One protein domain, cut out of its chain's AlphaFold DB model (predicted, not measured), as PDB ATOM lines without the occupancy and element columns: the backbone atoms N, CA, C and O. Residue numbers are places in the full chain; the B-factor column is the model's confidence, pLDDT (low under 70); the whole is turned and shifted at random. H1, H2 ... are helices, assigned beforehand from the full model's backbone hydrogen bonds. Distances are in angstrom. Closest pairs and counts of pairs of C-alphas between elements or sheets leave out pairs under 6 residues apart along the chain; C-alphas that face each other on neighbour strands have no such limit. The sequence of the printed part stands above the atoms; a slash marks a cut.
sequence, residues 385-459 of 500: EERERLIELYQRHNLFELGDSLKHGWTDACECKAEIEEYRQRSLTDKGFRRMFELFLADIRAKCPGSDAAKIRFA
ATOM      1  N   GLU A 385     183.055 160.390 212.920       80.44
ATOM      2  CA  GLU A 385     182.205 159.905 211.834       80.44
ATOM      3  C   GLU A 385     180.891 159.360 212.403       80.44
ATOM      4  O   GLU A 385     179.813 159.804 212.007       80.44
ATOM      5  N   GLU A 386     180.968 158.528 213.443       77.62
ATOM      6  CA  GLU A 386     179.796 158.007 214.149       77.62
ATOM      7  C   GLU A 386     178.980 159.120 214.824       77.62
ATOM      8  O   GLU A 386     177.748 159.098 214.852       77.62
ATOM      9  N   ARG A 387     179.634 160.175 215.326       83.06
ATOM     10  CA  ARG A 387     178.920 161.337 215.872       83.06
ATOM     11  C   ARG A 387     178.148 162.091 214.791       83.06
ATOM     12  O   ARG A 387     176.994 162.456 215.020       83.06
ATOM     13  N   GLU A 388     178.774 162.369 213.649       80.94
ATOM     14  CA  GLU A 388     178.127 163.030 212.508       80.94
ATOM     15  C   GLU A 388     176.955 162.192 211.985       80.94
ATOM     16  O   GLU A 388     175.876 162.727 211.707       80.94
ATOM     17  N   ARG A 389     177.127 160.870 211.970       78.69
ATOM     18  CA  ARG A 389     176.090 159.906 211.618       78.69
ATOM     19  C   ARG A 389     174.905 159.920 212.584       78.69
ATOM     20  O   ARG A 389     173.756 160.016 212.149       78.69
ATOM     21  N   LEU A 390     175.149 159.893 213.895       76.88
ATOM     22  CA  LEU A 390     174.086 160.001 214.902       76.88
ATOM     23  C   LEU A 390     173.357 161.343 214.836       76.88
ATOM     24  O   LEU A 390     172.148 161.396 215.056       76.88
ATOM     25  N   ILE A 391     174.065 162.437 214.530       80.81
ATOM     26  CA  ILE A 391     173.430 163.737 214.289       80.81
ATOM     27  C   ILE A 391     172.447 163.623 213.124       80.81
ATOM     28  O   ILE A 391     171.286 163.993 213.286       80.81
ATOM     29  N   GLU A 392     172.873 163.077 211.986       80.25
ATOM     30  CA  GLU A 392     172.004 162.885 210.822       80.25
ATOM     31  C   GLU A 392     170.764 162.045 211.154       80.25
ATOM     32  O   GLU A 392     169.636 162.409 210.804       80.25
ATOM     33  N   LEU A 393     170.962 160.944 211.873       76.56
ATOM     34  CA  LEU A 393     169.888 160.061 212.301       76.56
ATOM     35  C   LEU A 393     168.882 160.780 213.198       76.56
ATOM     36  O   LEU A 393     167.677 160.716 212.950       76.56
ATOM     37  N   TYR A 394     169.358 161.502 214.212       81.88
ATOM     38  CA  TYR A 394     168.478 162.241 215.111       81.88
ATOM     39  C   TYR A 394     167.768 163.396 214.412       81.88
ATOM     40  O   TYR A 394     166.623 163.672 214.748       81.88
ATOM     41  N   GLN A 395     168.387 164.051 213.429       82.88
ATOM     42  CA  GLN A 395     167.720 165.087 212.637       82.88
ATOM     43  C   GLN A 395     166.580 164.502 211.788       82.88
ATOM     44  O   GLN A 395     165.487 165.068 211.766       82.88
ATOM     45  N   ARG A 396     166.802 163.351 211.131       80.75
ATOM     46  CA  ARG A 396     165.754 162.605 210.404       80.75
ATOM     47  C   ARG A 396     164.606 162.220 211.326       80.75
ATOM     48  O   ARG A 396     163.450 162.498 211.024       80.75
ATOM     49  N   HIS A 397     164.942 161.636 212.470       77.06
ATOM     50  CA  HIS A 397     163.962 161.199 213.454       77.06
ATOM     51  C   HIS A 397     163.177 162.379 214.046       77.06
ATOM     52  O   HIS A 397     161.953 162.325 214.127       77.06
ATOM     53  N   ASN A 398     163.848 163.484 214.380       81.94
ATOM     54  CA  ASN A 398     163.181 164.667 214.921       81.94
ATOM     55  C   ASN A 398     162.231 165.310 213.903       81.94
ATOM     56  O   ASN A 398     161.143 165.757 214.249       81.94
ATOM     57  N   LEU A 399     162.604 165.321 212.621       83.44
ATOM     58  CA  LEU A 399     161.716 165.796 211.564       83.44
ATOM     59  C   LEU A 399     160.418 164.974 211.493       83.44
ATOM     60  O   LEU A 399     159.342 165.539 211.292       83.44
ATOM     61  N   PHE A 400     160.508 163.655 211.682       80.38
ATOM     62  CA  PHE A 400     159.335 162.786 211.744       80.38
ATOM     63  C   PHE A 400     158.466 163.064 212.968       80.38
ATOM     64  O   PHE A 400     157.251 163.173 212.818       80.38
ATOM     65  N   GLU A 401     159.074 163.243 214.141       76.69
ATOM     66  CA  GLU A 401     158.366 163.582 215.383       76.69
ATOM     67  C   GLU A 401     157.620 164.908 215.271       76.69
ATOM     68  O   GLU A 401     156.438 164.989 215.610       76.69
ATOM     69  N   LEU A 402     158.274 165.941 214.735       80.50
ATOM     70  CA  LEU A 402     157.645 167.238 214.501       80.50
ATOM     71  C   LEU A 402     156.490 167.128 213.498       80.50
ATOM     72  O   LEU A 402     155.438 167.738 213.699       80.50
ATOM     73  N   GLY A 403     156.664 166.349 212.427       79.50
ATOM     74  CA  GLY A 403     155.609 166.103 211.444       79.50
ATOM     75  C   GLY A 403     154.401 165.383 212.036       79.50
ATOM     76  O   GLY A 403     153.264 165.774 211.775       79.50
ATOM     77  N   ASP A 404     154.629 164.365 212.862       72.69
ATOM     78  CA  ASP A 404     153.555 163.631 213.531       72.69
ATOM     79  C   ASP A 404     152.817 164.498 214.556       72.69
ATOM     80  O   ASP A 404     151.586 164.542 214.590       72.69
ATOM     81  N   SER A 405     153.562 165.301 215.309       74.06
ATOM     82  CA  SER A 405     152.993 166.223 216.292       74.06
ATOM     83  C   SER A 405     152.091 167.274 215.632       74.06
ATOM     84  O   SER A 405     150.985 167.538 216.104       74.06
ATOM     85  N   LEU A 406     152.489 167.811 214.470       77.12
ATOM     86  CA  LEU A 406     151.645 168.717 213.677       77.12
ATOM     87  C   LEU A 406     150.339 168.060 213.209       77.12
ATOM     88  O   LEU A 406     149.295 168.725 213.146       77.12
ATOM     89  N   LYS A 407     150.369 166.766 212.866       74.69
ATOM     90  CA  LYS A 407     149.166 166.016 212.466       74.69
ATOM     91  C   LYS A 407     148.193 165.871 213.633       74.69
ATOM     92  O   LYS A 407     146.996 166.082 213.426       74.69
ATOM     93  N   HIS A 408     148.717 165.637 214.834       72.56
ATOM     94  CA  HIS A 408     147.960 165.560 216.087       72.56
ATOM     95  C   HIS A 408     147.568 166.935 216.665       72.56
ATOM     96  O   HIS A 408     146.854 167.014 217.659       72.56
ATOM     97  N   GLY A 409     147.930 168.032 215.989       74.50
ATOM     98  CA  GLY A 409     147.480 169.385 216.327       74.50
ATOM     99  C   GLY A 409     148.411 170.153 217.264       74.50
ATOM    100  O   GLY A 409     148.056 171.251 217.688       74.50
ATOM    101  N   TRP A 410     149.604 169.630 217.547       75.19
ATOM    102  CA  TRP A 410     150.625 170.345 218.301       75.19
ATOM    103  C   TRP A 410     151.323 171.376 217.409       75.19
ATOM    104  O   TRP A 410     152.086 171.043 216.501       75.19
ATOM    105  N   THR A 411     151.021 172.654 217.638       72.38
ATOM    106  CA  THR A 411     151.508 173.763 216.809       72.38
ATOM    107  C   THR A 411     152.814 174.377 217.294       72.38
ATOM    108  O   THR A 411     153.331 175.247 216.604       72.38
ATOM    109  N   ASP A 412     153.389 173.951 218.420       71.81
ATOM    110  CA  ASP A 412     154.653 174.531 218.911       71.81
ATOM    111  C   ASP A 412     155.824 174.199 217.968       71.81
ATOM    112  O   ASP A 412     156.770 174.975 217.847       71.81
ATOM    113  N   ALA A 413     155.705 173.131 217.166       68.69
ATOM    114  CA  ALA A 413     156.578 172.879 216.017       68.69
ATOM    115  C   ALA A 413     156.654 174.081 215.047       68.69
ATOM    116  O   ALA A 413     157.636 174.250 214.326       68.69
ATOM    117  N   CYS A 414     155.639 174.949 215.032       76.31
ATOM    118  CA  CYS A 414     155.609 176.172 214.237       76.31
ATOM    119  C   CYS A 414     156.497 177.291 214.813       76.31
ATOM    120  O   CYS A 414     156.789 178.251 214.092       76.31
ATOM    121  N   GLU A 415     156.954 177.155 216.062       80.06
ATOM    122  CA  GLU A 415     157.863 178.071 216.760       80.06
ATOM    123  C   GLU A 415     159.333 177.603 216.735       80.06
ATOM    124  O   GLU A 415     160.228 178.417 216.969       80.06
ATOM    125  N   CYS A 416     159.610 176.346 216.347       79.00
ATOM    126  CA  CYS A 416     160.950 175.734 216.225       79.00
ATOM    127  C   CYS A 416     161.788 176.275 215.044       79.00
ATOM    128  O   CYS A 416     162.303 175.537 214.203       79.00
ATOM    129  N   LYS A 417     161.896 177.598 214.905       80.31
ATOM    130  CA  LYS A 417     162.536 178.245 213.748       80.31
ATOM    131  C   LYS A 417     164.007 177.858 213.578       80.31
ATOM    132  O   LYS A 417     164.461 177.739 212.441       80.31
ATOM    133  N   ALA A 418     164.747 177.724 214.679       81.44
ATOM    134  CA  ALA A 418     166.181 177.453 214.630       81.44
ATOM    135  C   ALA A 418     166.448 176.040 214.094       81.44
ATOM    136  O   ALA A 418     167.222 175.874 213.153       81.44
ATOM    137  N   GLU A 419     165.717 175.060 214.616       82.81
ATOM    138  CA  GLU A 419     165.768 173.658 214.210       82.81
ATOM    139  C   GLU A 419     165.347 173.494 212.745       82.81
ATOM    140  O   GLU A 419     166.000 172.798 211.968       82.81
ATOM    141  N   ILE A 420     164.287 174.190 212.321       85.50
ATOM    142  CA  ILE A 420     163.799 174.109 210.939       85.50
ATOM    143  C   ILE A 420     164.809 174.708 209.948       85.50
ATOM    144  O   ILE A 420     164.952 174.193 208.837       85.50
ATOM    145  N   GLU A 421     165.537 175.768 210.311       86.06
ATOM    146  CA  GLU A 421     166.596 176.305 209.448       86.06
ATOM    147  C   GLU A 421     167.815 175.367 209.394       86.06
ATOM    148  O   GLU A 421     168.395 175.200 208.321       86.06
ATOM    149  N   GLU A 422     168.158 174.683 210.488       86.44
ATOM    150  CA  GLU A 422     169.181 173.626 210.486       86.44
ATOM    151  C   GLU A 422     168.807 172.490 209.515       86.44
ATOM    152  O   GLU A 422     169.603 172.114 208.647       86.44
ATOM    153  N   TYR A 423     167.556 172.019 209.560       89.06
ATOM    154  CA  TYR A 423     167.039 171.030 208.604       89.06
ATOM    155  C   TYR A 423     167.052 171.545 207.176       89.06
ATOM    156  O   TYR A 423     167.427 170.825 206.247       89.06
ATOM    157  N   ARG A 424     166.715 172.816 206.972       87.75
ATOM    158  CA  ARG A 424     166.804 173.421 205.650       87.75
ATOM    159  C   ARG A 424     168.228 173.348 205.108       87.75
ATOM    160  O   ARG A 424     168.385 172.932 203.965       87.75
ATOM    161  N   GLN A 425     169.249 173.693 205.890       86.38
ATOM    162  CA  GLN A 425     170.639 173.599 205.433       86.38
ATOM    163  C   GLN A 425     171.015 172.158 205.068       86.38
ATOM    164  O   GLN A 425     171.577 171.926 203.997       86.38
ATOM    165  N   ARG A 426     170.612 171.174 205.880       82.81
ATOM    166  CA  ARG A 426     170.861 169.750 205.594       82.81
ATOM    167  C   ARG A 426     170.166 169.262 204.321       82.81
ATOM    168  O   ARG A 426     170.762 168.562 203.508       82.81
ATOM    169  N   SER A 427     168.924 169.677 204.090       86.19
ATOM    170  CA  SER A 427     168.165 169.309 202.884       86.19
ATOM    171  C   SER A 427     168.776 169.815 201.569       86.19
ATOM    172  O   SER A 427     168.361 169.403 200.485       86.19
ATOM    173  N   LEU A 428     169.758 170.720 201.631       83.56
ATOM    174  CA  LEU A 428     170.492 171.156 200.446       83.56
ATOM    175  C   LEU A 428     171.505 170.109 199.972       83.56
ATOM    176  O   LEU A 428     171.806 170.079 198.779       83.56
ATOM    177  N   THR A 429     172.011 169.260 200.869       83.06
ATOM    178  CA  THR A 429     173.040 168.254 200.560       83.06
ATOM    179  C   THR A 429     172.482 166.837 200.459       83.06
ATOM    180  O   THR A 429     173.025 166.030 199.709       83.06
ATOM    181  N   ASP A 430     171.367 166.546 201.131       81.94
ATOM    182  CA  ASP A 430     170.723 165.230 201.136       81.94
ATOM    183  C   ASP A 430     169.364 165.268 200.413       81.94
ATOM    184  O   ASP A 430     168.383 165.849 200.889       81.94
ATOM    185  N   LYS A 431     169.300 164.624 199.240       77.81
ATOM    186  CA  LYS A 431     168.087 164.569 198.407       77.81
ATOM    187  C   LYS A 431     166.945 163.791 199.065       77.81
ATOM    188  O   LYS A 431     165.790 164.173 198.872       77.81
ATOM    189  N   GLY A 432     167.249 162.720 199.798       73.88
ATOM    190  CA  GLY A 432     166.246 161.914 200.495       73.88
ATOM    191  C   GLY A 432     165.627 162.715 201.636       73.88
ATOM    192  O   GLY A 432     164.406 162.880 201.698       73.88
ATOM    193  N   PHE A 433     166.477 163.333 202.461       81.75
ATOM    194  CA  PHE A 433     166.050 164.230 203.536       81.75
ATOM    195  C   PHE A 433     165.233 165.415 203.024       81.75
ATOM    196  O   PHE A 433     164.208 165.773 203.604       81.75
ATOM    197  N   ARG A 434     165.631 165.993 201.886       87.00
ATOM    198  CA  ARG A 434     164.910 167.105 201.271       87.00
ATOM    199  C   ARG A 434     163.448 166.803 200.996       87.00
ATOM    200  O   ARG A 434     162.607 167.647 201.289       87.00
ATOM    201  N   ARG A 435     163.137 165.630 200.442       82.75
ATOM    202  CA  ARG A 435     161.748 165.265 200.138       82.75
ATOM    203  C   ARG A 435     160.906 165.212 201.411       82.75
ATOM    204  O   ARG A 435     159.812 165.769 201.428       82.75
ATOM    205  N   MET A 436     161.434 164.600 202.470       81.50
ATOM    206  CA  MET A 436     160.764 164.518 203.774       81.50
ATOM    207  C   MET A 436     160.528 165.911 204.363       81.50
ATOM    208  O   MET A 436     159.426 166.235 204.800       81.50
ATOM    209  N   PHE A 437     161.537 166.775 204.293       88.81
ATOM    210  CA  PHE A 437     161.446 168.130 204.818       88.81
ATOM    211  C   PHE A 437     160.506 169.031 203.999       88.81
ATOM    212  O   PHE A 437     159.787 169.853 204.562       88.81
ATOM    213  N   GLU A 438     160.435 168.866 202.676       89.25
ATOM    214  CA  GLU A 438     159.464 169.577 201.833       89.25
ATOM    215  C   GLU A 438     158.010 169.228 202.192       89.25
ATOM    216  O   GLU A 438     157.163 170.126 202.197       89.25
ATOM    217  N   LEU A 439     157.731 167.962 202.521       84.25
ATOM    218  CA  LEU A 439     156.413 167.508 202.982       84.25
ATOM    219  C   LEU A 439     156.077 168.085 204.355       84.25
ATOM    220  O   LEU A 439     155.013 168.671 204.529       84.25
ATOM    221  N   PHE A 440     157.026 168.034 205.288       87.62
ATOM    222  CA  PHE A 440     156.884 168.671 206.593       87.62
ATOM    223  C   PHE A 440     156.584 170.177 206.479       87.62
ATOM    224  O   PHE A 440     155.666 170.691 207.116       87.62
ATOM    225  N   LEU A 441     157.287 170.903 205.601       89.56
ATOM    226  CA  LEU A 441     156.987 172.315 205.346       89.56
ATOM    227  C   LEU A 441     155.606 172.527 204.708       89.56
ATOM    228  O   LEU A 441     155.013 173.593 204.889       89.56
ATOM    229  N   ALA A 442     155.099 171.571 203.924       87.12
ATOM    230  CA  ALA A 442     153.739 171.634 203.395       87.12
ATOM    231  C   ALA A 442     152.706 171.504 204.525       87.12
ATOM    232  O   ALA A 442     151.790 172.328 204.589       87.12
ATOM    233  N   ASP A 443     152.915 170.571 205.457       85.19
ATOM    234  CA  ASP A 443     152.075 170.396 206.648       85.19
ATOM    235  C   ASP A 443     152.095 171.646 207.541       85.19
ATOM    236  O   ASP A 443     151.033 172.152 207.914       85.19
ATOM    237  N   ILE A 444     153.274 172.239 207.786       87.31
ATOM    238  CA  ILE A 444     153.392 173.520 208.505       87.31
ATOM    239  C   ILE A 444     152.577 174.614 207.819       87.31
ATOM    240  O   ILE A 444     151.874 175.364 208.486       87.31
ATOM    241  N   ARG A 445     152.654 174.752 206.492       91.06
ATOM    242  CA  ARG A 445     151.904 175.806 205.783       91.06
ATOM    243  C   ARG A 445     150.397 175.590 205.870       91.06
ATOM    244  O   ARG A 445     149.663 176.572 205.930       91.06
ATOM    245  N   ALA A 446     149.951 174.336 205.862       87.56
ATOM    246  CA  ALA A 446     148.541 173.993 205.980       87.56
ATOM    247  C   ALA A 446     148.004 174.249 207.399       87.56
ATOM    248  O   ALA A 446     146.914 174.795 207.549       87.56
ATOM    249  N   LYS A 447     148.770 173.883 208.435       87.38
ATOM    250  CA  LYS A 447     148.355 173.975 209.846       87.38
ATOM    251  C   LYS A 447     148.660 175.335 210.490       87.38
ATOM    252  O   LYS A 447     147.901 175.791 211.336       87.38
ATOM    253  N   CYS A 448     149.731 175.998 210.061       88.19
ATOM    254  CA  CYS A 448     150.271 177.236 210.629       88.19
ATOM    255  C   CYS A 448     150.614 178.280 209.545       88.19
ATOM    256  O   CYS A 448     151.762 178.721 209.451       88.19
ATOM    257  N   PRO A 449     149.655 178.743 208.722       88.56
ATOM    258  CA  PRO A 449     149.937 179.584 207.550       88.56
ATOM    259  C   PRO A 449     150.648 180.922 207.848       88.56
ATOM    260  O   PRO A 449     151.225 181.518 206.939       88.56
ATOM    261  N   GLY A 450     150.625 181.405 209.097       87.31
ATOM    262  CA  GLY A 450     151.257 182.661 209.519       87.31
ATOM    263  C   GLY A 450     152.642 182.532 210.164       87.31
ATOM    264  O   GLY A 450     153.273 183.560 210.421       87.31
ATOM    265  N   SER A 451     153.122 181.315 210.438       87.44
ATOM    266  CA  SER A 451     154.384 181.124 211.162       87.44
ATOM    267  C   SER A 451     155.599 181.520 210.319       87.44
ATOM    268  O   SER A 451     155.574 181.502 209.085       87.44
ATOM    269  N   ASP A 452     156.703 181.871 210.979       84.62
ATOM    270  CA  ASP A 452     157.977 182.103 210.288       84.62
ATOM    271  C   ASP A 452     158.462 180.840 209.567       84.62
ATOM    272  O   ASP A 452     158.976 180.927 208.451       84.62
ATOM    273  N   ALA A 453     158.210 179.665 210.149       82.62
ATOM    274  CA  ALA A 453     158.480 178.382 209.518       82.62
ATOM    275  C   ALA A 453     157.702 178.204 208.200       82.62
ATOM    276  O   ALA A 453     158.270 177.783 207.190       82.62
ATOM    277  N   ALA A 454     156.431 178.624 208.142       84.31
ATOM    278  CA  ALA A 454     155.624 178.567 206.921       84.31
ATOM    279  C   ALA A 454     156.170 179.458 205.790       84.31
ATOM    280  O   ALA A 454     155.893 179.199 204.610       84.31
ATOM    281  N   LYS A 455     156.967 180.486 206.116       86.31
ATOM    282  CA  LYS A 455     157.622 181.381 205.145       86.31
ATOM    283  C   LYS A 455     158.891 180.778 204.545       86.31
ATOM    284  O   LYS A 455     159.356 181.283 203.523       86.31
ATOM    285  N   ILE A 456     159.426 179.693 205.106       82.69
ATOM    286  CA  ILE A 456     160.602 179.024 204.552       82.69
ATOM    287  C   ILE A 456     160.254 178.487 203.159       82.69
ATOM    288  O   ILE A 456     159.233 177.822 202.930       82.69
ATOM    289  N   ARG A 457     161.090 178.855 202.186       82.50
ATOM    290  CA  ARG A 457     160.979 178.462 200.782       82.50
ATOM    291  C   ARG A 457     162.302 177.856 200.343       82.50
ATOM    292  O   ARG A 457     163.377 178.400 200.612       82.50
ATOM    293  N   PHE A 458     162.207 176.753 199.618       78.62
ATOM    294  CA  PHE A 458     163.317 176.301 198.806       78.62
ATOM    295  C   PHE A 458     163.463 177.241 197.621       78.62
ATOM    296  O   PHE A 458     162.474 177.553 196.955       78.62
ATOM    297  N   ALA A 459     164.694 177.679 197.350       74.19
ATOM    298  CA  ALA A 459     164.985 178.151 196.009       74.19
ATOM    299  C   ALA A 459     164.606 177.006 195.054       74.19
ATOM    300  O   ALA A 459     164.916 175.845 195.368       74.19
TER     301      ALA A 459
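Overview. This is residues 385 to 459 of the 500 residues of the protein "FecR domain-containing protein" of Patescibacteria group bacterium (UniProt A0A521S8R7). The long helix H1 runs beside H3, and the shorter H2 forms a helical hairpin with H3, so that the three helices' centres make a triangle. Residues 385 to 391 of H1 stick out at one end. The printed part has 75 residues with three named helices, H1, H2, H3 in order, and no named strand. It is all helix and compact, with a radius of gyration of the C-alphas of 12.0 A and spans of 38 by 27 by 19 A.

Along the chain. H1, residues 385 to 407, begins at C-alpha (182.205, 159.905, 211.834) and is 33.6 A long. H2, residues 417 to 427, measures 15.2 A. H3, residues 431 to 447, measures 24.7 A and ends at C-alpha (148.355, 173.975, 209.846).

Arrangement. H1 and H3 touch, closest at the C-alphas of Gly 403 and Phe 440, 5.6 A, the same way at a shallow tilt of 27 degrees. H2 touches H3's residues 433 to 437 alone, closest at the C-alphas of Ser 427 and Arg 434, 4.2 A; they run opposite ways at 34 degrees, only just shallow. H1 and H2 are close but not clearly touching, with the C-alphas of Gln 395 and Tyr 423 closest at 7.2 A. Each O i to N i+4 pair is within hydrogen-bond range in H1 and H2, and 12 of 13 in H3.

Size, cuts and confidence. The C-alphas farthest apart, of Glu 385 and Gly 450, are 38.5 A apart. The printed part has no cut. No link is long; residues 448 to 459 hold no named element. Residue 413 alone has pLDDT under 70.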